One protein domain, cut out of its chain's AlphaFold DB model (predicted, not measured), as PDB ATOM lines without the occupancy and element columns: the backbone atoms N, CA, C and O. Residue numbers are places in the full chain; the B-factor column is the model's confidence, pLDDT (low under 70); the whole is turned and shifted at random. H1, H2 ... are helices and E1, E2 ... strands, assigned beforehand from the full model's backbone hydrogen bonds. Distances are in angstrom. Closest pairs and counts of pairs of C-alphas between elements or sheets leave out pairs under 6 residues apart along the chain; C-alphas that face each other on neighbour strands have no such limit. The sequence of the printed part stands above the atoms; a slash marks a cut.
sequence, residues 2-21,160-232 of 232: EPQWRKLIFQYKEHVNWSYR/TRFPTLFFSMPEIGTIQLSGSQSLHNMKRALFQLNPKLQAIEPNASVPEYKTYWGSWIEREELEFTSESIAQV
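AT A GLANCE: This is residues 2 to 21 and 160 to 232 of the 232 residues of the protein "DsbA family protein" of Chryseotalea sanaruensis (UniProt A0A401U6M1). Helix H1 stands in the middle, with H2 and a two-stranded hairpin, E1 and E2, to one side of it and the two short helices H3 and H4 to the other. H2 packs on the hairpin, a long link of residues 194 to 205 runs from the H2 side across to H3, and residues 227 to 232 run away from H4 as a tail. The printed part has 93 residues, with four named helices and two named strands in the order H1 E1 E2 H2 H3 H4; the sheet E1 - E2 is antiparallel, and the class is mixed, helices and strands. The whole is compact, with a radius of gyration of the C-alphas of 13.5 A and spans of 35 by 31 by 28 A.

HOW THE PARTS SIT: H1, residues 2 to 12, has its centre 3.7 A from the mean of the C-alphas, the nearest of the elements. E1, residues 164 to 169, and E2, residues 173 to 178, are a hairpin, antiparallel at 166 degrees, with N 167 and O 175 2.9 A apart and N 175 and O 167 2.8 A apart, within hydrogen-bond range. H2, residues 183 to 193, comes closest to E1 at the C-alphas of Met 169 and Leu 193, 6.4 A apart, and to E2 at those of Ile 175 and Ala 189, 6.5 A apart. H1 and H2 touch, closest at the C-alphas of Gln 4 and Leu 183, 5.4 A apart, and run the same way at a tilt of 37 degrees, only just steep. H3, residues 206 to 213, is close to H1 but not clearly touching it, the closest C-alphas, of Phe 10 and Tyr 209, being 7.2 A apart. H4, residues 218 to 225, touches H1, closest at the C-alphas of Pro 3 and Glu 220, 4.6 A apart; they run the same way at a tilt of 33 degrees, only just shallow. H3 and H4 only just touch, with 3 pairs of C-alphas within 8 A, the closest those of Val 206 and Glu 221, 7.5 A apart, and run opposite ways at a steep tilt of 63 degrees. H2 is apart from H3 and H4. In H1, H2, H3 and H4 every O i to N i+4 pair is within hydrogen-bond range.

IN THESE COORDINATES: H1 begins at C-alpha 2, (275.580, 203.599, 163.714), and is 15.4 A long from first to last C-alpha. E1 measures 16.8 A, E2 16.6 A and H2 15.7 A; H2 begins at C-alpha 183, (274.171, 208.830, 154.792). H3 measures 10.9 A and H4 10.5 A, ending at C-alpha 225, (261.712, 205.322, 158.834).

THE WHOLE: The two C-alphas farthest apart, of Thr 160 and Asn 203, are 38.9 A apart. Residues 22 to 159 are not printed, and C-alphas 21 and 160 are 13.3 A apart across the cut. The link from H2 to H3 is long. Mean pLDDT of the printed part is 87.6, and residues 201 to 204 and 227 to 232 are under 70.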
ATOM      1  N   GLU A   2     276.208 204.930 163.835       93.81
ATOM      2  CA  GLU A   2     275.580 203.599 163.714       93.81
ATOM      3  C   GLU A   2     274.202 203.559 163.018       93.81
ATOM      4  O   GLU A   2     274.065 202.733 162.119       93.81
ATOM      5  N   PRO A   3     273.244 204.477 163.288       94.12
ATOM      6  CA  PRO A   3     271.954 204.479 162.588       94.12
ATOM      7  C   PRO A   3     272.095 204.619 161.069       94.12
ATOM      8  O   PRO A   3     271.518 203.855 160.301       94.12
ATOM      9  N   GLN A   4     272.916 205.575 160.629       94.38
ATOM     10  CA  GLN A   4     273.151 205.844 159.210       94.38
ATOM     11  C   GLN A   4     273.918 204.704 158.543       94.38
ATOM     12  O   GLN A   4     273.615 204.334 157.412       94.38
ATOM     13  N   TRP A   5     274.897 204.135 159.249       95.38
ATOM     14  CA  TRP A   5     275.665 202.994 158.763       95.38
ATOM     15  C   TRP A   5     274.784 201.753 158.581       95.38
ATOM     16  O   TRP A   5     274.778 201.161 157.507       95.38
ATOM     17  N   ARG A   6     273.973 201.399 159.583       94.31
ATOM     18  CA  ARG A   6     273.056 200.254 159.508       94.31
ATOM     19  C   ARG A   6     271.954 200.453 158.468       94.31
ATOM     20  O   ARG A   6     271.652 199.518 157.730       94.31
ATOM     21  N   LYS A   7     271.416 201.671 158.319       93.62
ATOM     22  CA  LYS A   7     270.494 202.000 157.217       93.62
ATOM     23  C   LYS A   7     271.149 201.780 155.853       93.62
ATOM     24  O   LYS A   7     270.543 201.145 154.996       93.62
ATOM     25  N   LEU A   8     272.381 202.257 155.658       94.38
ATOM     26  CA  LEU A   8     273.128 202.056 154.413       94.38
ATOM     27  C   LEU A   8     273.335 200.566 154.119       94.38
ATOM     28  O   LEU A   8     272.972 200.105 153.043       94.38
ATOM     29  N   ILE A   9     273.891 199.817 155.071       94.31
ATOM     30  CA  ILE A   9     274.171 198.391 154.888       94.31
ATOM     31  C   ILE A   9     272.895 197.624 154.569       94.31
ATOM     32  O   ILE A   9     272.873 196.864 153.611       94.31
ATOM     33  N   PHE A  10     271.811 197.870 155.303       92.62
ATOM     34  CA  PHE A  10     270.543 197.203 155.037       92.62
ATOM     35  C   PHE A  10     270.007 197.509 153.630       92.62
ATOM     36  O   PHE A  10     269.569 196.597 152.935       92.62
ATOM     37  N   GLN A  11     270.084 198.770 153.186       91.75
ATOM     38  CA  GLN A  11     269.622 199.187 151.857       91.75
ATOM     39  C   GLN A  11     270.421 198.563 150.711       91.75
ATOM     40  O   GLN A  11     269.883 198.419 149.620       91.75
ATOM     41  N   TYR A  12     271.682 198.197 150.932       92.69
ATOM     42  CA  TYR A  12     272.556 197.663 149.884       92.69
ATOM     43  C   TYR A  12     273.053 196.240 150.174       92.69
ATOM     44  O   TYR A  12     273.980 195.788 149.508       92.69
ATOM     45  N   LYS A  13     272.450 195.520 151.129       90.38
ATOM     46  CA  LYS A  13     272.925 194.210 151.626       90.38
ATOM     47  C   LYS A  13     273.099 193.134 150.545       90.38
ATOM     48  O   LYS A  13     273.887 192.219 150.726       90.38
ATOM     49  N   GLU A  14     272.402 193.252 149.414       90.75
ATOM     50  CA  GLU A  14     272.525 192.341 148.260       90.75
ATOM     51  C   GLU A  14     273.706 192.671 147.332       90.75
ATOM     52  O   GLU A  14     274.034 191.908 146.423       90.75
ATOM     53  N   HIS A  15     274.352 193.817 147.539       90.62
ATOM     54  CA  HIS A  15     275.387 194.342 146.653       90.62
ATOM     55  C   HIS A  15     276.684 194.709 147.367       90.62
ATOM     56  O   HIS A  15     277.716 194.855 146.708       90.62
ATOM     57  N   VAL A  16     276.650 194.891 148.689       91.94
ATOM     58  CA  VAL A  16     277.820 195.293 149.471       91.94
ATOM     59  C   VAL A  16     278.145 194.257 150.531       91.94
ATOM     60  O   VAL A  16     277.297 193.853 151.319       91.94
ATOM     61  N   ASN A  17     279.421 193.892 150.580       93.06
ATOM     62  CA  ASN A  17     280.014 193.227 151.727       93.06
ATOM     63  C   ASN A  17     280.747 194.274 152.561       93.06
ATOM     64  O   ASN A  17     281.339 195.210 152.015       93.06
ATOM     65  N   TRP A  18     280.750 194.109 153.877       94.88
ATOM     66  CA  TRP A  18     281.480 194.990 154.779       94.88
ATOM     67  C   TRP A  18     282.180 194.183 155.865       94.88
ATOM     68  O   TRP A  18     281.880 193.022 156.121       94.88
ATOM     69  N   SER A  19     283.177 194.804 156.484       94.50
ATOM     70  CA  SER A  19     283.825 194.270 157.675       94.50
ATOM     71  C   SER A  19     284.443 195.417 158.463       94.50
ATOM     72  O   SER A  19     284.838 196.437 157.894       94.50
ATOM     73  N   TYR A  20     284.518 195.265 159.780       96.62
ATOM     74  CA  TYR A  20     285.166 196.250 160.638       96.62
ATOM     75  C   TYR A  20     286.664 195.961 160.753       96.62
ATOM     76  O   TYR A  20     287.092 194.804 160.730       96.62
ATOM     77  N   ARG A  21     287.455 197.029 160.896       97.25
ATOM     78  CA  ARG A  21     288.857 196.958 161.310       97.25
ATOM     79  C   ARG A  21     289.041 197.685 162.630       97.25
ATOM     80  O   ARG A  21     288.627 198.840 162.762       97.25
ATOM     81  N   THR A 160     294.284 208.073 160.447       88.00
ATOM     82  CA  THR A 160     294.635 208.959 161.575       88.00
ATOM     83  C   THR A 160     293.425 209.409 162.393       88.00
ATOM     84  O   THR A 160     293.582 210.037 163.436       88.00
ATOM     85  N   ARG A 161     292.207 209.098 161.934       88.81
ATOM     86  CA  ARG A 161     290.951 209.489 162.582       88.81
ATOM     87  C   ARG A 161     289.930 208.363 162.505       88.81
ATOM     88  O   ARG A 161     289.823 207.686 161.485       88.81
ATOM     89  N   PHE A 162     289.133 208.219 163.558       91.12
ATOM     90  CA  PHE A 162     288.024 207.273 163.603       91.12
ATOM     91  C   PHE A 162     286.666 207.995 163.704       91.12
ATOM     92  O   PHE A 162     286.582 209.047 164.342       91.12
ATOM     93  N   PRO A 163     285.602 207.441 163.095       94.31
ATOM     94  CA  PRO A 163     285.652 206.344 162.122       94.31
ATOM     95  C   PRO A 163     286.318 206.789 160.805       94.31
ATOM     96  O   PRO A 163     286.349 207.976 160.501       94.31
ATOM     97  N   THR A 164     286.845 205.842 160.030       96.50
ATOM     98  CA  THR A 164     287.228 206.036 158.622       96.50
ATOM     99  C   THR A 164     286.625 204.889 157.821       96.50
ATOM    100  O   THR A 164     286.714 203.735 158.237       96.50
ATOM    101  N   LEU A 165     285.978 205.212 156.704       97.56
ATOM    102  CA  LEU A 165     285.304 204.264 155.824       97.56
ATOM    103  C   LEU A 165     286.090 204.131 154.521       97.56
ATOM    104  O   LEU A 165     286.486 205.136 153.933       97.56
ATOM    105  N   PHE A 166     286.265 202.895 154.059       97.12
ATOM    106  CA  PHE A 166     286.823 202.591 152.746       97.12
ATOM    107  C   PHE A 166     285.753 201.894 151.909       97.12
ATOM    108  O   PHE A 166     285.350 200.775 152.218       97.12
ATOM    109  N   PHE A 167     285.319 202.543 150.835       97.12
ATOM    110  CA  PHE A 167     284.463 201.941 149.817       97.12
ATOM    111  C   PHE A 167     285.364 201.495 148.676       97.12
ATOM    112  O   PHE A 167     286.134 202.307 148.176       97.12
ATOM    113  N   SER A 168     285.334 200.218 148.301       95.81
ATOM    114  CA  SER A 168     286.244 199.680 147.282       95.81
ATOM    115  C   SER A 168     285.499 198.820 146.277       95.81
ATOM    116  O   SER A 168     284.636 198.033 146.658       95.81
ATOM    117  N   MET A 169     285.878 198.934 145.009       94.81
ATOM    118  CA  MET A 169     285.449 198.044 143.934       94.81
ATOM    119  C   MET A 169     286.692 197.647 143.125       94.81
ATOM    120  O   MET A 169     287.366 198.555 142.635       94.81
ATOM    121  N   PRO A 170     287.027 196.344 142.993       88.25
ATOM    122  CA  PRO A 170     288.315 195.895 142.447       88.25
ATOM    123  C   PRO A 170     288.721 196.541 141.117       88.25
ATOM    124  O   PRO A 170     289.867 196.943 140.961       88.25
ATOM    125  N   GLU A 171     287.766 196.718 140.203       89.62
ATOM    126  CA  GLU A 171     288.011 197.250 138.854       89.62
ATOM    127  C   GLU A 171     288.055 198.786 138.770       89.62
ATOM    128  O   GLU A 171     288.345 199.340 137.714       89.62
ATOM    129  N   ILE A 172     287.714 199.497 139.850       93.50
ATOM    130  CA  ILE A 172     287.503 200.958 139.821       93.50
ATOM    131  C   ILE A 172     288.403 201.670 140.826       93.50
ATOM    132  O   ILE A 172     288.952 202.728 140.527       93.50
ATOM    133  N   GLY A 173     288.589 201.086 142.006       94.81
ATOM    134  CA  GLY A 173     289.462 201.611 143.046       94.81
ATOM    135  C   GLY A 173     288.750 201.802 144.379       94.81
ATOM    136  O   GLY A 173     287.727 201.174 144.665       94.81
ATOM    137  N   THR A 174     289.329 202.667 145.211       96.88
ATOM    138  CA  THR A 174     288.918 202.874 146.602       96.88
ATOM    139  C   THR A 174     288.655 204.349 146.885       96.88
ATOM    140  O   THR A 174     289.487 205.205 146.596       96.88
ATOM    141  N   ILE A 175     287.520 204.635 147.521       97.38
ATOM    142  CA  ILE A 175     287.159 205.944 148.065       97.38
ATOM    143  C   ILE A 175     287.275 205.879 149.589       97.38
ATOM    144  O   ILE A 175     286.649 205.036 150.234       97.38
ATOM    145  N   GLN A 176     288.064 206.786 150.166       97.12
ATOM    146  CA  GLN A 176     288.229 206.934 151.611       97.12
ATOM    147  C   GLN A 176     287.414 208.123 152.125       97.12
ATOM    148  O   GLN A 176     287.568 209.241 151.635       97.12
ATOM    149  N   LEU A 177     286.606 207.902 153.162       97.06
ATOM    150  CA  LEU A 177     285.912 208.957 153.901       97.06
ATOM    151  C   LEU A 177     286.354 208.944 155.370       97.06
ATOM    152  O   LEU A 177     286.103 207.975 156.085       97.06
ATOM    153  N   SER A 178     286.986 210.023 155.835       94.69
ATOM    154  CA  SER A 178     287.515 210.133 157.205       94.69
ATOM    155  C   SER A 178     286.580 210.933 158.122       94.69
ATOM    156  O   SER A 178     286.059 211.979 157.735       94.69
ATOM    157  N   GLY A 179     286.409 210.488 159.367       91.94
ATOM    158  CA  GLY A 179     285.494 211.075 160.351       91.94
ATOM    159  C   GLY A 179     284.046 210.597 160.205       91.94
ATOM    160  O   GLY A 179     283.718 209.806 159.324       91.94
ATOM    161  N   SER A 180     283.161 211.074 161.088       91.19
ATOM    162  CA  SER A 180     281.728 210.753 161.013       91.19
ATOM    163  C   SER A 180     281.135 211.251 159.693       91.19
ATOM    164  O   SER A 180     281.284 212.425 159.362       91.19
ATOM    165  N   GLN A 181     280.451 210.371 158.960       94.19
ATOM    166  CA  GLN A 181     279.872 210.664 157.646       94.19
ATOM    167  C   GLN A 181     278.350 210.650 157.680       94.19
ATOM    168  O   GLN A 181     277.757 209.854 158.404       94.19
ATOM    169  N   SER A 182     277.735 211.498 156.853       93.88
ATOM    170  CA  SER A 182     276.298 211.455 156.588       93.88
ATOM    171  C   SER A 182     275.944 210.284 155.670       93.88
ATOM    172  O   SER A 182     276.763 209.834 154.861       93.88
ATOM    173  N   LEU A 183     274.687 209.832 155.729       93.62
ATOM    174  CA  LEU A 183     274.171 208.830 154.792       93.62
ATOM    175  C   LEU A 183     274.334 209.273 153.330       93.62
ATOM    176  O   LEU A 183     274.699 208.462 152.485       93.62
ATOM    177  N   HIS A 184     274.115 210.560 153.044       93.50
ATOM    178  CA  HIS A 184     274.287 211.133 151.710       93.50
ATOM    179  C   HIS A 184     275.717 210.948 151.181       93.50
ATOM    180  O   HIS A 184     275.898 210.438 150.076       93.50
ATOM    181  N   ASN A 185     276.738 211.286 151.976       96.12
ATOM    182  CA  ASN A 185     278.137 211.131 151.564       96.12
ATOM    183  C   ASN A 185     278.496 209.662 151.317       96.12
ATOM    184  O   ASN A 185     279.163 209.346 150.332       96.12
ATOM    185  N   MET A 186     278.019 208.759 152.179       96.69
ATOM    186  CA  MET A 186     278.248 207.321 152.012       96.69
ATOM    187  C   MET A 186     277.573 206.777 150.742       96.69
ATOM    188  O   MET A 186     278.200 206.043 149.981       96.69
ATOM    189  N   LYS A 187     276.328 207.187 150.455       95.12
ATOM    190  CA  LYS A 187     275.631 206.828 149.208       95.12
ATOM    191  C   LYS A 187     276.342 207.372 147.975       95.12
ATOM    192  O   LYS A 187     276.476 206.654 146.989       95.12
ATOM    193  N   ARG A 188     276.844 208.611 148.027       95.94
ATOM    194  CA  ARG A 188     277.635 209.190 146.932       95.94
ATOM    195  C   ARG A 188     278.904 208.392 146.653       95.94
ATOM    196  O   ARG A 188     279.196 208.166 145.485       95.94
ATOM    197  N   ALA A 189     279.615 207.934 147.684       96.69
ATOM    198  CA  ALA A 189     280.794 207.087 147.501       96.69
ATOM    199  C   ALA A 189     280.441 205.749 146.827       96.69
ATOM    200  O   ALA A 189     281.106 205.354 145.871       96.69
ATOM    201  N   LEU A 190     279.359 205.085 147.255       95.19
ATOM    202  CA  LEU A 190     278.871 203.871 146.589       95.19
ATOM    203  C   LEU A 190     278.507 204.128 145.120       95.19
ATOM    204  O   LEU A 190     278.935 203.383 144.245       95.19
ATOM    205  N   PHE A 191     277.768 205.202 144.841       94.44
ATOM    206  CA  PHE A 191     277.320 205.535 143.489       94.44
ATOM    207  C   PHE A 191     278.473 205.918 142.552       94.44
ATOM    208  O   PHE A 191     278.448 205.579 141.374       94.44
ATOM    209  N   GLN A 192     279.508 206.588 143.068       95.12
ATOM    210  CA  GLN A 192     280.723 206.881 142.303       95.12
ATOM    211  C   GLN A 192     281.464 205.610 141.881       95.12
ATOM    212  O   GLN A 192     282.007 205.569 140.780       95.12
ATOM    213  N   LEU A 193     281.476 204.582 142.734       95.31
ATOM    214  CA  LEU A 193     282.068 203.291 142.394       95.31
ATOM    215  C   LEU A 193     281.163 202.487 141.466       95.31
ATOM    216  O   LEU A 193     281.647 201.884 140.526       95.31
ATOM    217  N   ASN A 194     279.853 202.471 141.680       93.81
ATOM    218  CA  ASN A 194     278.946 201.730 140.814       93.81
ATOM    219  C   ASN A 194     277.629 202.496 140.610       93.81
ATOM    220  O   ASN A 194     276.699 202.344 141.407       93.81
ATOM    221  N   PRO A 195     277.506 203.259 139.504       91.50
ATOM    222  CA  PRO A 195     276.300 204.026 139.189       91.50
ATOM    223  C   PRO A 195     275.052 203.169 138.938       91.50
ATOM    224  O   PRO A 195     273.949 203.697 138.852       91.50
ATOM    225  N   LYS A 196     275.216 201.848 138.778       89.69
ATOM    226  CA  LYS A 196     274.115 200.898 138.574       89.69
ATOM    227  C   LYS A 196     273.621 200.275 139.880       89.69
ATOM    228  O   LYS A 196     272.706 199.459 139.826       89.69
ATOM    229  N   LEU A 197     274.217 200.613 141.028       88.81
ATOM    230  CA  LEU A 197     273.735 200.145 142.326       88.81
ATOM    231  C   LEU A 197     272.306 200.618 142.552       88.81
ATOM    232  O   LEU A 197     272.030 201.818 142.557       88.81
ATOM    233  N   GLN A 198     271.423 199.664 142.803       85.06
ATOM    234  CA  GLN A 198     270.069 199.931 143.251       85.06
ATOM    235  C   GLN A 198     270.000 199.608 144.738       85.06
ATOM    236  O   GLN A 198     270.546 198.608 145.195       85.06
ATOM    237  N   ALA A 199     269.404 200.508 145.513       84.00
ATOM    238  CA  ALA A 199     269.041 200.163 146.876       84.00
ATOM    239  C   ALA A 199     267.846 199.208 146.821       84.00
ATOM    240  O   ALA A 199     267.015 199.306 145.920       84.00
ATOM    241  N   ILE A 200     267.727 198.337 147.815       80.25
ATOM    242  CA  ILE A 200     266.479 197.626 148.065       80.25
ATOM    243  C   ILE A 200     265.415 198.694 148.354       80.25
ATOM    244  O   ILE A 200     265.547 199.474 149.304       80.25
ATOM    245  N   GLU A 201     264.418 198.769 147.470       63.09
ATOM    246  CA  GLU A 201     263.305 199.723 147.524       63.09
ATOM    247  C   GLU A 201     262.546 199.628 148.872       63.09
ATOM    248  O   GLU A 201     262.519 198.564 149.501       63.09
ATOM    249  N   PRO A 202     261.907 200.723 149.340       53.84
ATOM    250  CA  PRO A 202     261.423 200.921 150.714       53.84
ATOM    251  C   PRO A 202     260.246 200.029 151.144       53.84
ATOM    252  O   PRO A 202     259.687 200.232 152.219       53.84
ATOM    253  N   ASN A 203     259.893 199.007 150.361       51.88
ATOM    254  CA  ASN A 203     258.949 197.976 150.793       51.88
ATOM    255  C   ASN A 203     259.517 197.088 151.909       51.88
ATOM    256  O   ASN A 203     258.764 196.318 152.504       51.88
ATOM    257  N   ALA A 204     260.814 197.206 152.214       60.34
ATOM    258  CA  ALA A 204     261.384 196.583 153.391       60.34
ATOM    259  C   ALA A 204     260.753 197.170 154.661       60.34
ATOM    260  O   ALA A 204     261.044 198.293 155.083       60.34
ATOM    261  N   SER A 205     259.846 196.401 155.254       79.81
ATOM    262  CA  SER A 205     259.097 196.833 156.426       79.81
ATOM    263  C   SER A 205     260.023 196.975 157.645       79.81
ATOM    264  O   SER A 205     261.031 196.279 157.770       79.81
ATOM    265  N   VAL A 206     259.686 197.864 158.585       84.12
ATOM    266  CA  VAL A 206     260.385 197.979 159.882       84.12
ATOM    267  C   VAL A 206     260.619 196.608 160.554       84.12
ATOM    268  O   VAL A 206     261.721 196.392 161.064       84.12
ATOM    269  N   PRO A 207     259.659 195.656 160.530       89.38
ATOM    270  CA  PRO A 207     259.901 194.273 160.939       89.38
ATOM    271  C   PRO A 207     261.120 193.610 160.287       89.38
ATOM    272  O   PRO A 207     261.940 193.050 161.004       89.38
ATOM    273  N   GLU A 208     261.296 193.710 158.970       89.31
ATOM    274  CA  GLU A 208     262.442 193.103 158.277       89.31
ATOM    275  C   GLU A 208     263.771 193.726 158.704       89.31
ATOM    276  O   GLU A 208     264.753 193.012 158.904       89.31
ATOM    277  N   TYR A 209     263.805 195.049 158.884       89.75
ATOM    278  CA  TYR A 209     264.984 195.749 159.396       89.75
ATOM    279  C   TYR A 209     265.351 195.275 160.807       89.75
ATOM    280  O   TYR A 209     266.517 194.990 161.093       89.75
ATOM    281  N   LYS A 210     264.348 195.143 161.682       90.75
ATOM    282  CA  LYS A 210     264.518 194.656 163.057       90.75
ATOM    283  C   LYS A 210     264.988 193.206 163.086       90.75
ATOM    284  O   LYS A 210     265.933 192.895 163.805       90.75
ATOM    285  N   THR A 211     264.390 192.341 162.269       91.31
ATOM    286  CA  THR A 211     264.810 190.942 162.125       91.31
ATOM    287  C   THR A 211     266.241 190.839 161.615       91.31
ATOM    288  O   THR A 211     267.012 190.050 162.150       91.31
ATOM    289  N   TYR A 212     266.618 191.653 160.628       90.81
ATOM    290  CA  TYR A 212     267.963 191.631 160.054       90.81
ATOM    291  C   TYR A 212     269.048 192.005 161.070       90.81
ATOM    292  O   TYR A 212     270.072 191.334 161.145       90.81
ATOM    293  N   TRP A 213     268.838 193.060 161.866       91.44
ATOM    294  CA  TRP A 213     269.840 193.501 162.844       91.44
ATOM    295  C   TRP A 213     269.765 192.772 164.189       91.44
ATOM    296  O   TRP A 213     270.743 192.787 164.942       91.44
ATOM    297  N   GLY A 214     268.614 192.187 164.532       90.00
ATOM    298  CA  GLY A 214     268.342 191.477 165.788       90.00
ATOM    299  C   GLY A 214     268.270 192.366 167.039       90.00
ATOM    300  O   GLY A 214     267.444 192.126 167.913       90.00
ATOM    301  N   SER A 215     269.096 193.413 167.119       88.75
ATOM    302  CA  SER A 215     269.125 194.429 168.181       88.75
ATOM    303  C   SER A 215     269.051 195.828 167.577       88.75
ATOM    304  O   SER A 215     269.715 196.120 166.578       88.75
ATOM    305  N   TRP A 216     268.257 196.707 168.180       91.25
ATOM    306  CA  TRP A 216     268.089 198.089 167.733       91.25
ATOM    307  C   TRP A 216     267.668 198.988 168.899       91.25
ATOM    308  O   TRP A 216     267.172 198.514 169.920       91.25
ATOM    309  N   ILE A 217     267.830 200.296 168.718       92.69
ATOM    310  CA  ILE A 217     267.252 201.329 169.583       92.69
ATOM    311  C   ILE A 217     266.323 202.256 168.789       92.69
ATOM    312  O   ILE A 217     266.378 202.307 167.559       92.69
ATOM    313  N   GLU A 218     265.507 203.039 169.494       92.12
ATOM    314  CA  GLU A 218     264.536 203.974 168.902       92.12
ATOM    315  C   GLU A 218     265.170 204.917 167.866       92.12
ATOM    316  O   GLU A 218     264.647 205.086 166.766       92.12
ATOM    317  N   ARG A 219     266.361 205.461 168.154       92.94
ATOM    318  CA  ARG A 219     267.085 206.342 167.223       92.94
ATOM    319  C   ARG A 219     267.371 205.684 165.866       92.94
ATOM    320  O   ARG A 219     267.382 206.382 164.850       92.94
ATOM    321  N   GLU A 220     267.631 204.378 165.839       93.25
ATOM    322  CA  GLU A 220     267.895 203.624 164.607       93.25
ATOM    323  C   GLU A 220     266.618 203.391 163.803       93.25
ATOM    324  O   GLU A 220     266.640 203.498 162.579       93.25
ATOM    325  N   GLU A 221     265.501 203.134 164.481       90.88
ATOM    326  CA  GLU A 221     264.185 203.012 163.851       90.88
ATOM    327  C   GLU A 221     263.721 204.345 163.253       90.88
ATOM    328  O   GLU A 221     263.246 204.380 162.116       90.88
ATOM    329  N   LEU A 222     263.945 205.457 163.959       91.12
ATOM    330  CA  LEU A 222     263.697 206.803 163.438       91.12
ATOM    331  C   LEU A 222     264.576 207.111 162.221       91.12
ATOM    332  O   LEU A 222     264.091 207.645 161.226       91.12
ATOM    333  N   GLU A 223     265.863 206.739 162.251       91.62
ATOM    334  CA  GLU A 223     266.724 206.876 161.069       91.62
ATOM    335  C   GLU A 223     266.178 206.060 159.903       91.62
ATOM    336  O   GLU A 223     266.114 206.567 158.788       91.62
ATOM    337  N   PHE A 224     265.788 204.807 160.138       89.00
ATOM    338  CA  PHE A 224     265.303 203.920 159.090       89.00
ATOM    339  C   PHE A 224     264.009 204.437 158.452       89.00
ATOM    340  O   PHE A 224     263.941 204.515 157.225       89.00
ATOM    341  N   THR A 225     263.044 204.863 159.271       87.00
ATOM    342  CA  THR A 225     261.712 205.322 158.834       87.00
ATOM    343  C   THR A 225     261.681 206.757 158.328       87.00
ATOM    344  O   THR A 225     260.806 207.091 157.534       87.00
ATOM    345  N   SER A 226     262.630 207.606 158.735       82.69
ATOM    346  CA  SER A 226     262.760 208.935 158.140       82.69
ATOM    347  C   SER A 226     262.956 208.813 156.629       82.69
ATOM    348  O   SER A 226     263.876 208.133 156.143       82.69
ATOM    349  N   GLU A 227     262.091 209.492 155.876       64.00
ATOM    350  CA  GLU A 227     262.372 209.782 154.481       64.00
ATOM    351  C   GLU A 227     263.733 210.464 154.459       64.00
ATOM    352  O   GLU A 227     263.964 211.464 155.145       64.00
ATOM    353  N   SER A 228     264.683 209.880 153.727       52.97
ATOM    354  CA  SER A 228     265.902 210.603 153.415       52.97
ATOM    355  C   SER A 228     265.442 211.850 152.691       52.97
ATOM    356  O   SER A 228     265.032 211.746 151.538       52.97
ATOM    357  N   ILE A 229     265.458 212.986 153.390       39.28
ATOM    358  CA  ILE A 229     265.265 214.295 152.795       39.28
ATOM    359  C   ILE A 229     266.336 214.373 151.713       39.28
ATOM    360  O   ILE A 229     267.515 214.613 151.976       39.28
ATOM    361  N   ALA A 230     265.926 214.050 150.492       35.66
ATOM    362  CA  ALA A 230     266.673 214.295 149.289       35.66
ATOM    363  C   ALA A 230     266.631 215.810 149.117       35.66
ATOM    364  O   ALA A 230     265.772 216.351 148.430       35.66
ATOM    365  N   GLN A 231     267.495 216.511 149.843       27.77
ATOM    366  CA  GLN A 231     267.744 217.917 149.598       27.77
ATOM    367  C   GLN A 231     269.007 218.027 148.754       27.77
ATOM    368  O   GLN A 231     270.115 217.996 149.281       27.77
ATOM    369  N   VAL A 232     268.715 218.134 147.451       32.56
ATOM    370  CA  VAL A 232     269.425 218.847 146.374       32.56
ATOM    371  C   VAL A 232     270.821 218.350 146.008       32.56
ATOM    372  O   VAL A 232     271.774 218.516 146.796       32.56
TER     373      VAL A 232